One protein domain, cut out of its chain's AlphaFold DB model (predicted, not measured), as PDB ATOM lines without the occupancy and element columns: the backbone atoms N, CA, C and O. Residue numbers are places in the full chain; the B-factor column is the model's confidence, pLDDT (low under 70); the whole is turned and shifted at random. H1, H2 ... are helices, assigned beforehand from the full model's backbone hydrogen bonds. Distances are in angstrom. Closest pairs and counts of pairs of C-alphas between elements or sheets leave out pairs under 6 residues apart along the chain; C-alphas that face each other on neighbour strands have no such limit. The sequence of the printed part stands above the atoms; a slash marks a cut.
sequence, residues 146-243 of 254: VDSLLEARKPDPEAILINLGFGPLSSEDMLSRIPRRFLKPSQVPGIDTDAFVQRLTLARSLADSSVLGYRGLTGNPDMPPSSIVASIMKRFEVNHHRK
ATOM      1  N   VAL A 146     152.006 199.373 186.688       82.56
ATOM      2  CA  VAL A 146     152.978 200.410 187.047       82.56
ATOM      3  C   VAL A 146     152.340 201.533 187.868       82.56
ATOM      4  O   VAL A 146     152.906 201.908 188.887       82.56
ATOM      5  N   ASP A 147     151.170 202.046 187.486       79.90
ATOM      6  CA  ASP A 147     150.493 203.122 188.223       79.90
ATOM      7  C   ASP A 147     150.027 202.648 189.600       79.90
ATOM      8  O   ASP A 147     150.197 203.367 190.579       79.90
ATOM      9  N   SER A 148     149.533 201.409 189.708       78.96
ATOM     10  CA  SER A 148     149.223 200.785 191.003       78.96
ATOM     11  C   SER A 148     150.466 200.656 191.893       78.96
ATOM     12  O   SER A 148     150.394 200.883 193.100       78.96
ATOM     13  N   LEU A 149     151.628 200.330 191.310       82.74
ATOM     14  CA  LEU A 149     152.906 200.274 192.028       82.74
ATOM     15  C   LEU A 149     153.399 201.666 192.447       82.74
ATOM     16  O   LEU A 149     153.984 201.808 193.522       82.74
ATOM     17  N   LEU A 150     153.182 202.683 191.612       84.39
ATOM     18  CA  LEU A 150     153.496 204.071 191.939       84.39
ATOM     19  C   LEU A 150     152.585 204.583 193.056       84.39
ATOM     20  O   LEU A 150     153.099 205.191 193.987       84.39
ATOM     21  N   GLU A 151     151.283 204.282 193.020       80.62
ATOM     22  CA  GLU A 151     150.313 204.608 194.076       80.62
ATOM     23  C   GLU A 151     150.724 204.007 195.424       80.62
ATOM     24  O   GLU A 151     150.770 204.713 196.426       80.62
ATOM     25  N   ALA A 152     151.128 202.731 195.434       79.63
ATOM     26  CA  ALA A 152     151.622 202.044 196.631       79.63
ATOM     27  C   ALA A 152     152.934 202.632 197.186       79.63
ATOM     28  O   ALA A 152     153.306 202.353 198.325       79.63
ATOM     29  N   ARG A 153     153.652 203.427 196.383       85.01
ATOM     30  CA  ARG A 153     154.888 204.131 196.754       85.01
ATOM     31  C   ARG A 153     154.708 205.642 196.828       85.01
ATOM     32  O   ARG A 153     155.713 206.353 196.921       85.01
ATOM     33  N   LYS A 154     153.477 206.154 196.752       85.46
ATOM     34  CA  LYS A 154     153.270 207.596 196.803       85.46
ATOM     35  C   LYS A 154     153.743 208.114 198.156       85.46
ATOM     36  O   LYS A 154     153.326 207.583 199.184       85.46
ATOM     37  N   PRO A 155     154.625 209.127 198.163       86.68
ATOM     38  CA  PRO A 155     154.950 209.801 199.401       86.68
ATOM     39  C   PRO A 155     153.665 210.368 200.006       86.68
ATOM     40  O   PRO A 155     152.791 210.847 199.278       86.68
ATOM     41  N   ASP A 156     153.562 210.286 201.330       90.01
ATOM     42  CA  ASP A 156     152.448 210.867 202.068       90.01
ATOM     43  C   ASP A 156     152.335 212.365 201.719       90.01
ATOM     44  O   ASP A 156     153.313 213.104 201.898       90.01
ATOM     45  N   PRO A 157     151.189 212.829 201.179       91.27
ATOM     46  CA  PRO A 157     151.024 214.223 200.794       91.27
ATOM     47  C   PRO A 157     151.235 215.181 201.970       91.27
ATOM     48  O   PRO A 157     151.760 216.276 201.757       91.27
ATOM     49  N   GLU A 158     150.883 214.784 203.196       90.56
ATOM     50  CA  GLU A 158     151.110 215.602 204.389       90.56
ATOM     51  C   GLU A 158     152.611 215.751 204.663       90.56
ATOM     52  O   GLU A 158     153.107 216.873 204.773       90.56
ATOM     53  N   ALA A 159     153.363 214.649 204.649       88.83
ATOM     54  CA  ALA A 159     154.817 214.679 204.786       88.83
ATOM     55  C   ALA A 159     155.510 215.529 203.704       88.83
ATOM     56  O   ALA A 159     156.452 216.265 204.008       88.83
ATOM     57  N   ILE A 160     155.055 215.473 202.444       90.87
ATOM     58  CA  ILE A 160     155.590 216.327 201.367       90.87
ATOM     59  C   ILE A 160     155.367 217.798 201.700       90.87
ATOM     60  O   ILE A 160     156.301 218.595 201.615       90.87
ATOM     61  N   LEU A 161     154.138 218.159 202.073       89.71
ATOM     62  CA  LEU A 161     153.786 219.535 202.398       89.71
ATOM     63  C   LEU A 161     154.611 220.040 203.584       89.71
ATOM     64  O   LEU A 161     155.220 221.103 203.467       89.71
ATOM     65  N   ILE A 162     154.736 219.251 204.652       85.94
ATOM     66  CA  ILE A 162     155.568 219.573 205.824       85.94
ATOM     67  C   ILE A 162     157.016 219.841 205.412       85.94
ATOM     68  O   ILE A 162     157.574 220.879 205.776       85.94
ATOM     69  N   ASN A 163     157.600 218.975 204.584       84.76
ATOM     70  CA  ASN A 163     158.980 219.115 204.112       84.76
ATOM     71  C   ASN A 163     159.192 220.328 203.195       84.76
ATOM     72  O   ASN A 163     160.275 220.908 203.176       84.76
ATOM     73  N   LEU A 164     158.161 220.735 202.452       87.47
ATOM     74  CA  LEU A 164     158.161 221.964 201.654       87.47
ATOM     75  C   LEU A 164     157.920 223.224 202.500       87.47
ATOM     76  O   LEU A 164     157.921 224.333 201.965       87.47
ATOM     77  N   GLY A 165     157.722 223.079 203.810       82.62
ATOM     78  CA  GLY A 165     157.422 224.190 204.699       82.62
ATOM     79  C   GLY A 165     155.959 224.622 204.631       82.62
ATOM     80  O   GLY A 165     155.671 225.808 204.762       82.62
ATOM     81  N   PHE A 166     155.028 223.686 204.463       81.81
ATOM     82  CA  PHE A 166     153.587 223.878 204.633       81.81
ATOM     83  C   PHE A 166     153.083 222.998 205.779       81.81
ATOM     84  O   PHE A 166     153.444 221.838 205.873       81.81
ATOM     85  N   GLY A 167     152.245 223.530 206.667       77.36
ATOM     86  CA  GLY A 167     151.738 222.788 207.829       77.36
ATOM     87  C   GLY A 167     152.005 223.496 209.160       77.36
ATOM     88  O   GLY A 167     152.695 224.528 209.171       77.36
ATOM     89  N   PRO A 168     151.426 222.988 210.264       73.58
ATOM     90  CA  PRO A 168     151.590 223.563 211.591       73.58
ATOM     91  C   PRO A 168     153.056 223.470 212.017       73.58
ATOM     92  O   PRO A 168     153.696 222.432 211.888       73.58
ATOM     93  N   LEU A 169     153.592 224.586 212.494       68.33
ATOM     94  CA  LEU A 169     154.933 224.665 213.059       68.33
ATOM     95  C   LEU A 169     154.814 224.759 214.571       68.33
ATOM     96  O   LEU A 169     153.904 225.436 215.060       68.33
ATOM     97  N   SER A 170     155.747 224.139 215.292       66.28
ATOM     98  CA  SER A 170     155.971 224.525 216.681       66.28
ATOM     99  C   SER A 170     156.473 225.980 216.718       66.28
ATOM    100  O   SER A 170     157.000 226.480 215.720       66.28
ATOM    101  N   SER A 171     156.255 226.691 217.827       64.67
ATOM    102  CA  SER A 171     156.475 228.146 217.936       64.67
ATOM    103  C   SER A 171     157.872 228.610 217.504       64.67
ATOM    104  O   SER A 171     158.010 229.698 216.952       64.67
ATOM    105  N   GLU A 172     158.885 227.760 217.671       65.76
ATOM    106  CA  GLU A 172     160.283 228.066 217.347       65.76
ATOM    107  C   GLU A 172     160.661 227.750 215.886       65.76
ATOM    108  O   GLU A 172     161.655 228.256 215.359       65.76
ATOM    109  N   ASP A 173     159.851 226.962 215.173       74.04
ATOM    110  CA  ASP A 173     160.203 226.439 213.847       74.04
ATOM    111  C   ASP A 173     159.903 227.415 212.702       74.04
ATOM    112  O   ASP A 173     160.284 227.173 211.557       74.04
ATOM    113  N   MET A 174     159.248 228.547 212.950       81.81
ATOM    114  CA  MET A 174     158.940 229.510 211.885       81.81
ATOM    115  C   MET A 174     160.201 230.087 211.236       81.81
ATOM    116  O   MET A 174     160.273 230.197 210.010       81.81
ATOM    117  N   LEU A 175     161.217 230.398 212.042       86.49
ATOM    118  CA  LEU A 175     162.496 230.889 211.533       86.49
ATOM    119  C   LEU A 175     163.281 229.791 210.804       86.49
ATOM    120  O   LEU A 175     164.103 230.107 209.948       86.49
ATOM    121  N   SER A 176     162.990 228.510 211.067       84.34
ATOM    122  CA  SER A 176     163.650 227.379 210.399       84.34
ATOM    123  C   SER A 176     163.329 227.294 208.901       84.34
ATOM    124  O   SER A 176     164.150 226.805 208.123       84.34
ATOM    125  N   ARG A 177     162.176 227.835 208.475       83.49
ATOM    126  CA  ARG A 177     161.785 227.912 207.057       83.49
ATOM    127  C   ARG A 177     162.565 228.968 206.283       83.49
ATOM    128  O   ARG A 177     162.649 228.893 205.060       83.49
ATOM    129  N   ILE A 178     163.118 229.963 206.973       87.09
ATOM    130  CA  ILE A 178     163.860 231.054 206.352       87.09
ATOM    131  C   ILE A 178     165.317 230.606 206.198       87.09
ATOM    132  O   ILE A 178     165.988 230.331 207.195       87.09
ATOM    133  N   PRO A 179     165.865 230.552 204.970       89.37
ATOM    134  CA  PRO A 179     167.272 230.229 204.789       89.37
ATOM    135  C   PRO A 179     168.166 231.152 205.623       89.37
ATOM    136  O   PRO A 179     168.049 232.374 205.531       89.37
ATOM    137  N   ARG A 180     169.121 230.579 206.372       91.18
ATOM    138  CA  ARG A 180     169.978 231.304 207.339       91.18
ATOM    139  C   ARG A 180     170.664 232.555 206.780       91.18
ATOM    140  O   ARG A 180     170.970 233.471 207.530       91.18
ATOM    141  N   ARG A 181     170.906 232.620 205.464       93.69
ATOM    142  CA  ARG A 181     171.469 233.810 204.799       93.69
ATOM    143  C   ARG A 181     170.590 235.058 204.912       93.69
ATOM    144  O   ARG A 181     171.140 236.148 204.884       93.69
ATOM    145  N   PHE A 182     169.274 234.896 205.043       91.74
ATOM    146  CA  PHE A 182     168.315 235.995 205.181       91.74
ATOM    147  C   PHE A 182     168.087 236.414 206.638       91.74
ATOM    148  O   PHE A 182     167.469 237.441 206.875       91.74
ATOM    149  N   LEU A 183     168.598 235.639 207.600       91.29
ATOM    150  CA  LEU A 183     168.599 235.988 209.026       91.29
ATOM    151  C   LEU A 183     169.905 236.673 209.455       91.29
ATOM    152  O   LEU A 183     170.127 236.909 210.637       91.29
ATOM    153  N   LYS A 184     170.804 236.955 208.506       93.11
ATOM    154  CA  LYS A 184     171.996 237.766 208.762       93.11
ATOM    155  C   LYS A 184     171.606 239.244 208.773       93.11
ATOM    156  O   LYS A 184     170.771 239.605 207.945       93.11
ATOM    157  N   PRO A 185     172.267 240.092 209.583       93.89
ATOM    158  CA  PRO A 185     172.064 241.535 209.533       93.89
ATOM    159  C   PRO A 185     172.109 242.056 208.096       93.89
ATOM    160  O   PRO A 185     173.062 241.790 207.349       93.89
ATOM    161  N   SER A 186     171.046 242.752 207.699       91.65
ATOM    162  CA  SER A 186     170.920 243.303 206.355       91.65
ATOM    163  C   SER A 186     171.995 244.364 206.111       91.65
ATOM    164  O   SER A 186     172.293 245.175 206.980       91.65
ATOM    165  N   GLN A 187     172.555 244.376 204.900       92.15
ATOM    166  CA  GLN A 187     173.459 245.437 204.434       92.15
ATOM    167  C   GLN A 187     172.698 246.604 203.783       92.15
ATOM    168  O   GLN A 187     173.289 247.618 203.423       92.15
ATOM    169  N   VAL A 188     171.384 246.449 203.586       92.69
ATOM    170  CA  VAL A 188     170.524 247.456 202.958       92.69
ATOM    171  C   VAL A 188     170.040 248.446 204.025       92.69
ATOM    172  O   VAL A 188     169.431 248.005 205.005       92.69
ATOM    173  N   PRO A 189     170.247 249.765 203.837       92.67
ATOM    174  CA  PRO A 189     169.744 250.784 204.754       92.67
ATOM    175  C   PRO A 189     168.229 250.681 204.964       92.67
ATOM    176  O   PRO A 189     167.474 250.490 204.012       92.67
ATOM    177  N   GLY A 190     167.784 250.820 206.215       93.00
ATOM    178  CA  GLY A 190     166.363 250.775 206.587       93.00
ATOM    179  C   GLY A 190     165.780 249.371 206.781       93.00
ATOM    180  O   GLY A 190     164.610 249.250 207.139       93.00
ATOM    181  N   ILE A 191     166.569 248.312 206.584       92.93
ATOM    182  CA  ILE A 191     166.156 246.938 206.879       92.93
ATOM    183  C   ILE A 191     166.859 246.474 208.151       92.93
ATOM    184  O   ILE A 191     168.067 246.262 208.152       92.93
ATOM    185  N   ASP A 192     166.082 246.262 209.207       93.94
ATOM    186  CA  ASP A 192     166.543 245.607 210.428       93.94
ATOM    187  C   ASP A 192     165.951 244.192 210.499       93.94
ATOM    188  O   ASP A 192     164.732 244.002 210.577       93.94
ATOM    189  N   THR A 193     166.827 243.188 210.420       93.53
ATOM    190  CA  THR A 193     166.434 241.778 210.488       93.53
ATOM    191  C   THR A 193     165.913 241.388 211.861       93.53
ATOM    192  O   THR A 193     165.003 240.565 211.940       93.53
ATOM    193  N   ASP A 194     166.417 242.004 212.927       93.59
ATOM    194  CA  ASP A 194     166.006 241.685 214.293       93.59
ATOM    195  C   ASP A 194     164.619 242.270 214.568       93.59
ATOM    196  O   ASP A 194     163.732 241.566 215.056       93.59
ATOM    197  N   ALA A 195     164.372 243.511 214.136       94.43
ATOM    198  CA  ALA A 195     163.032 244.099 214.160       94.43
ATOM    199  C   ALA A 195     162.024 243.295 213.319       94.43
ATOM    200  O   ALA A 195     160.858 243.162 213.706       94.43
ATOM    201  N   PHE A 196     162.447 242.739 212.177       93.48
ATOM    202  CA  PHE A 196     161.606 241.845 211.377       93.48
ATOM    203  C   PHE A 196     161.244 240.572 212.145       93.48
ATOM    204  O   PHE A 196     160.063 240.226 212.211       93.48
ATOM    205  N   VAL A 197     162.225 239.900 212.752       92.99
ATOM    206  CA  VAL A 197     161.997 238.686 213.549       92.99
ATOM    207  C   VAL A 197     161.048 238.979 214.709       92.99
ATOM    208  O   VAL A 197     160.066 238.264 214.877       92.99
ATOM    209  N   GLN A 198     161.259 240.071 215.447       93.20
ATOM    210  CA  GLN A 198     160.371 240.481 216.541       93.20
ATOM    211  C   GLN A 198     158.939 240.730 216.061       93.20
ATOM    212  O   GLN A 198     157.983 240.230 216.656       93.20
ATOM    213  N   ARG A 199     158.771 241.464 214.953       92.79
ATOM    214  CA  ARG A 199     157.455 241.728 214.357       92.79
ATOM    215  C   ARG A 199     156.773 240.445 213.905       92.79
ATOM    216  O   ARG A 199     155.563 240.313 214.069       92.79
ATOM    217  N   LEU A 200     157.532 239.516 213.338       90.47
ATOM    218  CA  LEU A 200     157.026 238.229 212.890       90.47
ATOM    219  C   LEU A 200     156.580 237.368 214.085       90.47
ATOM    220  O   LEU A 200     155.476 236.827 214.055       90.47
ATOM    221  N   THR A 201     157.372 237.308 215.159       88.15
ATOM    222  CA  THR A 201     157.018 236.633 216.421       88.15
ATOM    223  C   THR A 201     155.764 237.238 217.056       88.15
ATOM    224  O   THR A 201     154.868 236.507 217.472       88.15
ATOM    225  N   LEU A 202     155.645 238.569 217.068       86.30
ATOM    226  CA  LEU A 202     154.452 239.280 217.538       86.30
ATOM    227  C   LEU A 202     153.231 238.945 216.663       86.30
ATOM    228  O   LEU A 202     152.176 238.562 217.163       86.30
ATOM    229  N   ALA A 203     153.362 239.041 215.339       84.03
ATOM    230  CA  ALA A 203     152.275 238.720 214.418       84.03
ATOM    231  C   ALA A 203     151.793 237.272 214.593       84.03
ATOM    232  O   ALA A 203     150.593 237.004 214.504       84.03
ATOM    233  N   ARG A 204     152.721 236.356 214.883       81.14
ATOM    234  CA  ARG A 204     152.415 234.960 215.167       81.14
ATOM    235  C   ARG A 204     151.656 234.791 216.481       81.14
ATOM    236  O   ARG A 204     150.613 234.145 216.474       81.14
ATOM    237  N   SER A 205     152.108 235.414 217.569       79.40
ATOM    238  CA  SER A 205     151.425 235.318 218.867       79.40
ATOM    239  C   SER A 205     149.993 235.870 218.815       79.40
ATOM    240  O   SER A 205     149.080 235.313 219.429       79.40
ATOM    241  N   LEU A 206     149.757 236.914 218.012       76.86
ATOM    242  CA  LEU A 206     148.415 237.439 217.743       76.86
ATOM    243  C   LEU A 206     147.541 236.490 216.913       76.86
ATOM    244  O   LEU A 206     146.318 236.517 217.044       76.86
ATOM    245  N   ALA A 207     148.139 235.693 216.028       77.95
ATOM    246  CA  ALA A 207     147.416 234.710 215.228       77.95
ATOM    247  C   ALA A 207     147.037 233.479 216.062       77.95
ATOM    248  O   ALA A 207     145.892 233.031 215.992       77.95
ATOM    249  N   ASP A 208     147.957 232.984 216.893       74.84
ATOM    250  CA  ASP A 208     147.731 231.820 217.760       74.84
ATOM    251  C   ASP A 208     146.689 232.102 218.863       74.84
ATOM    252  O   ASP A 208     146.015 231.189 219.329       74.84
ATOM    253  N   SER A 209     146.499 233.373 219.237       69.49
ATOM    254  CA  SER A 209     145.470 233.831 220.191       69.49
ATOM    255  C   SER A 209     144.137 234.246 219.541       69.49
ATOM    256  O   SER A 209     143.265 234.836 220.191       69.49
ATOM    257  N   SER A 210     143.961 233.974 218.243       68.10
ATOM    258  CA  SER A 210     142.738 234.317 217.515       68.10
ATOM    259  C   SER A 210     141.758 233.145 217.444       68.10
ATOM    260  O   SER A 210     142.118 232.025 217.089       68.10
ATOM    261  N   VAL A 211     140.484 233.413 217.737       67.40
ATOM    262  CA  VAL A 211     139.385 232.451 217.566       67.40
ATOM    263  C   VAL A 211     138.519 232.937 216.417       67.40
ATOM    264  O   VAL A 211     138.048 234.072 216.433       67.40
ATOM    265  N   LEU A 212     138.321 232.087 215.404       68.78
ATOM    266  CA  LEU A 212     137.506 232.394 214.216       68.78
ATOM    267  C   LEU A 212     137.939 233.678 213.473       68.78
ATOM    268  O   LEU A 212     137.124 234.335 212.834       68.78
ATOM    269  N   GLY A 213     139.222 234.047 213.562       68.11
ATOM    270  CA  GLY A 213     139.773 235.264 212.955       68.11
ATOM    271  C   GLY A 213     139.643 236.530 213.811       68.11
ATOM    272  O   GLY A 213     140.222 237.560 213.464       68.11
ATOM    273  N   TYR A 214     138.960 236.469 214.957       65.82
ATOM    274  CA  TYR A 214     138.903 237.578 215.904       65.82
ATOM    275  C   TYR A 214     140.100 237.530 216.850       65.82
ATOM    276  O   TYR A 214     140.304 236.571 217.597       65.82
ATOM    277  N   ARG A 215     140.902 238.596 216.817       67.90
ATOM    278  CA  ARG A 215     142.054 238.781 217.706       67.90
ATOM    279  C   ARG A 215     141.592 239.241 219.093       67.90
ATOM    280  O   ARG A 215     140.720 240.110 219.192       67.90
ATOM    281  N   GLY A 216     142.211 238.700 220.142       63.93
ATOM    282  CA  GLY A 216     141.973 239.103 221.535       63.93
ATOM    283  C   GLY A 216     140.783 238.425 222.222       63.93
ATOM    284  O   GLY A 216     140.338 238.913 223.253       63.93
ATOM    285  N   LEU A 217     140.250 237.330 221.664       64.90
ATOM    286  CA  LEU A 217     139.198 236.538 222.320       64.90
ATOM    287  C   LEU A 217     139.758 235.464 223.262       64.90
ATOM    288  O   LEU A 217     139.090 235.091 224.222       64.90
ATOM    289  N   THR A 218     140.978 234.986 223.010       59.45
ATOM    290  CA  THR A 218     141.676 234.003 223.847       59.45
ATOM    291  C   THR A 218     143.183 234.265 223.764       59.45
ATOM    292  O   THR A 218     143.857 233.747 222.881       59.45
ATOM    293  N   GLY A 219     143.729 235.114 224.632       61.66
ATOM    294  CA  GLY A 219     145.144 235.503 224.601       61.66
ATOM    295  C   GLY A 219     145.651 235.969 225.963       61.66
ATOM    296  O   GLY A 219     144.888 235.987 226.926       61.66
ATOM    297  N   ASN A 220     146.942 236.307 226.036       63.56
ATOM    298  CA  ASN A 220     147.605 236.808 227.245       63.56
ATOM    299  C   ASN A 220     146.748 237.909 227.925       63.56
ATOM    300  O   ASN A 220     146.411 238.874 227.234       63.56
ATOM    301  N   PRO A 221     146.389 237.783 229.225       68.80
ATOM    302  CA  PRO A 221     145.547 238.756 229.935       68.80
ATOM    303  C   PRO A 221     146.128 240.176 229.962       68.80
ATOM    304  O   PRO A 221     145.387 241.129 230.186       68.80
ATOM    305  N   ASP A 222     147.427 240.320 229.696       72.51
ATOM    306  CA  ASP A 222     148.119 241.608 229.696       72.51
ATOM    307  C   ASP A 222     147.943 242.389 228.381       72.51
ATOM    308  O   ASP A 222     148.274 243.573 228.309       72.51
ATOM    309  N   MET A 223     147.435 241.752 227.318       70.88
ATOM    310  CA  MET A 223     147.247 242.396 226.016       70.88
ATOM    311  C   MET A 223     145.823 242.970 225.894       70.88
ATOM    312  O   MET A 223     144.854 242.225 226.063       70.88
ATOM    313  N   PRO A 224     145.649 244.259 225.539       75.47
ATOM    314  CA  PRO A 224     144.322 244.846 225.383       75.47
ATOM    315  C   PRO A 224     143.523 244.162 224.254       75.47
ATOM    316  O   PRO A 224     144.095 243.802 223.217       75.47
ATOM    317  N   PRO A 225     142.193 243.996 224.411       77.50
ATOM    318  CA  PRO A 225     141.345 243.414 223.376       77.50
ATOM    319  C   PRO A 225     141.310 244.293 222.119       77.50
ATOM    320  O   PRO A 225     141.516 245.507 222.170       77.50
ATOM    321  N   SER A 226     140.996 243.691 220.968       79.05
ATOM    322  CA  SER A 226     140.801 244.461 219.732       79.05
ATOM    323  C   SER A 226     139.641 245.458 219.874       79.05
ATOM    324  O   SER A 226     138.712 245.216 220.636       79.05
ATOM    325  N   SER A 227     139.658 246.566 219.118       85.52
ATOM    326  CA  SER A 227     138.647 247.643 219.215       85.52
ATOM    327  C   SER A 227     137.196 247.139 219.136       85.52
ATOM    328  O   SER A 227     136.334 247.556 219.914       85.52
ATOM    329  N   ILE A 228     136.929 246.169 218.253       88.14
ATOM    330  CA  ILE A 228     135.605 245.547 218.146       88.14
ATOM    331  C   ILE A 228     135.255 244.717 219.385       88.14
ATOM    332  O   ILE A 228     134.144 244.827 219.895       88.14
ATOM    333  N   VAL A 229     136.206 243.944 219.918       85.13
ATOM    334  CA  VAL A 229     136.017 243.156 221.144       85.13
ATOM    335  C   VAL A 229     135.820 244.083 222.342       85.13
ATOM    336  O   VAL A 229     134.876 243.885 223.099       85.13
ATOM    337  N   ALA A 230     136.614 245.148 222.460       88.64
ATOM    338  CA  ALA A 230     136.454 246.181 223.479       88.64
ATOM    339  C   ALA A 230     135.063 246.830 223.412       88.64
ATOM    340  O   ALA A 230     134.393 246.988 224.432       88.64
ATOM    341  N   SER A 231     134.583 247.144 222.205       92.47
ATOM    342  CA  SER A 231     133.245 247.705 221.985       92.47
ATOM    343  C   SER A 231     132.135 246.731 222.384       92.47
ATOM    344  O   SER A 231     131.161 247.124 223.028       92.47
ATOM    345  N   ILE A 232     132.290 245.447 222.049       90.32
ATOM    346  CA  ILE A 232     131.361 244.377 222.429       90.32
ATOM    347  C   ILE A 232     131.339 244.198 223.955       90.32
ATOM    348  O   ILE A 232     130.258 244.168 224.545       90.32
ATOM    349  N   MET A 233     132.505 244.142 224.604       87.58
ATOM    350  CA  MET A 233     132.637 244.042 226.063       87.58
ATOM    351  C   MET A 233     131.966 245.226 226.766       87.58
ATOM    352  O   MET A 233     131.080 245.019 227.596       87.58
ATOM    353  N   LYS A 234     132.264 246.459 226.336       92.02
ATOM    354  CA  LYS A 234     131.614 247.680 226.837       92.02
ATOM    355  C   LYS A 234     130.093 247.621 226.678       92.02
ATOM    356  O   LYS A 234     129.343 248.022 227.567       92.02
ATOM    357  N   ARG A 235     129.594 247.098 225.552       93.23
ATOM    358  CA  ARG A 235     128.148 246.952 225.328       93.23
ATOM    359  C   ARG A 235     127.521 245.912 226.259       93.23
ATOM    360  O   ARG A 235     126.391 246.123 226.705       93.23
ATOM    361  N   PHE A 236     128.220 244.821 226.574       90.56
ATOM    362  CA  PHE A 236     127.765 243.837 227.559       90.56
ATOM    363  C   PHE A 236     127.673 244.426 228.967       90.56
ATOM    364  O   PHE A 236     126.660 244.203 229.630       90.56
ATOM    365  N   GLU A 237     128.652 245.226 229.391       91.42
ATOM    366  CA  GLU A 237     128.637 245.933 230.681       91.42
ATOM    367  C   GLU A 237     127.427 246.874 230.791       91.42
ATOM    368  O   GLU A 237     126.641 246.783 231.738       91.42
ATOM    369  N   VAL A 238     127.193 247.701 229.763       90.19
ATOM    370  CA  VAL A 238     126.018 248.589 229.688       90.19
ATOM    371  C   VAL A 238     124.712 247.790 229.751       90.19
ATOM    372  O   VAL A 238     123.789 248.147 230.486       90.19
ATOM    373  N   ASN A 239     124.610 246.686 229.006       88.35
ATOM    374  CA  ASN A 239     123.419 245.836 229.016       88.35
ATOM    375  C   ASN A 239     123.201 245.142 230.370       88.35
ATOM    376  O   ASN A 239     122.052 244.985 230.787       88.35
ATOM    377  N   HIS A 240     124.268 244.738 231.058       86.11
ATOM    378  CA  HIS A 240     124.199 244.128 232.385       86.11
ATOM    379  C   HIS A 240     123.708 245.138 233.430       86.11
ATOM    380  O   HIS A 240     122.790 244.831 234.190       86.11
ATOM    381  N   HIS A 241     124.205 246.379 233.399       85.89
ATOM    382  CA  HIS A 241     123.702 247.453 234.262       85.89
ATOM    383  C   HIS A 241     122.218 247.754 234.022       85.89
ATOM    384  O   HIS A 241     121.458 247.885 234.981       85.89
ATOM    385  N   ARG A 242     121.764 247.779 232.762       82.73
ATOM    386  CA  ARG A 242     120.341 247.978 232.432       82.73
ATOM    387  C   ARG A 242     119.453 246.838 232.933       82.73
ATOM    388  O   ARG A 242     118.384 247.100 233.475       82.73
ATOM    389  N   LYS A 243     119.887 245.581 232.783       79.72
ATOM    390  CA  LYS A 243     119.137 244.408 233.267       79.72
ATOM    391  C   LYS A 243     119.049 244.363 234.791       79.72
ATOM    392  O   LYS A 243     117.985 244.055 235.315       79.72
TER     393      LYS A 243
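AT A GLANCE: This is residues 146 to 243 of the 254 residues of the protein "M protein" of Drosophila melanogaster (UniProt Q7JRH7). The longest helix, H5, is an arm at one end of an open, drawn-out zigzag of five helices strung along the chain, in which no helix touches another. H4 forms one limb of a loose V, and H2, the link after it and H3 make the other, with the turn between H3 and H4 at the point; residues 234 to 243 of H5 stick out at one end of the whole and residues 146 to 157, with H1, at the other. The printed part has 98 residues with five named helices, in the order H1, H2, H3, H4, H5, and no named strand, and its class is all helix. It is extended, with a radius of gyration of the C-alphas of 21.7 A, and spans 73 by 48 by 18 A, only just flat.

HOW THE PARTS SIT: H5, residues 227 to 243, touches no helix. It is apart from H4, residues 193 to 208, which comes before it in the chain. H3, residues 180 to 183, is close to H4 but not clearly touching it, with 1 pair of C-alphas within 8 A. The closest C-alphas of these two are those of Leu 183 and Thr 193, 6.4 A apart, and their centres are 16.1 A apart. H2, residues 157 to 163, is apart from H3 and from H4. H1, residues 146 to 151, is apart from H2 and from H5. In H1, H2, H4 and H5 every O i to N i+4 pair is within hydrogen-bond range; H3 is too short for such a pair, and its 1 pair of O i and N i+3 is within range.

IN THESE COORDINATES: H5 runs from Ser 227 to Lys 243, 24.3 A from first to last C-alpha, and ends with C-alpha 243 at (119.137, 244.408, 233.267). H4, Thr 193 to Asp 208, is 22.4 A long and begins with C-alpha 193 at (166.434, 241.778, 210.488). H3, Arg 180 to Leu 183, measures 5.2 A, H2, Pro 157 to Asn 163, 9.9 A, and H1, Val 146 to Glu 151, 8.6 A. C-alpha 146 is at (152.978, 200.410, 187.047).

THE WHOLE: The two C-alphas farthest apart are those of Val 146 and Arg 242, at 73.4 A. Without the stretches that stand free, residues 146 to 157 and 234 to 243, the body has 76 residues and spans 45 by 39 by 16 A. The links from H2 to H3, 16 residues, and from H4 to H5, 18 residues, are long; the link from H1 to H2 is tight and that from H3 to H4 is short. The printed part has no cut. Its mean pLDDT in this model is 82.9, and residues 169 to 172 and 209 to 221 are under 70.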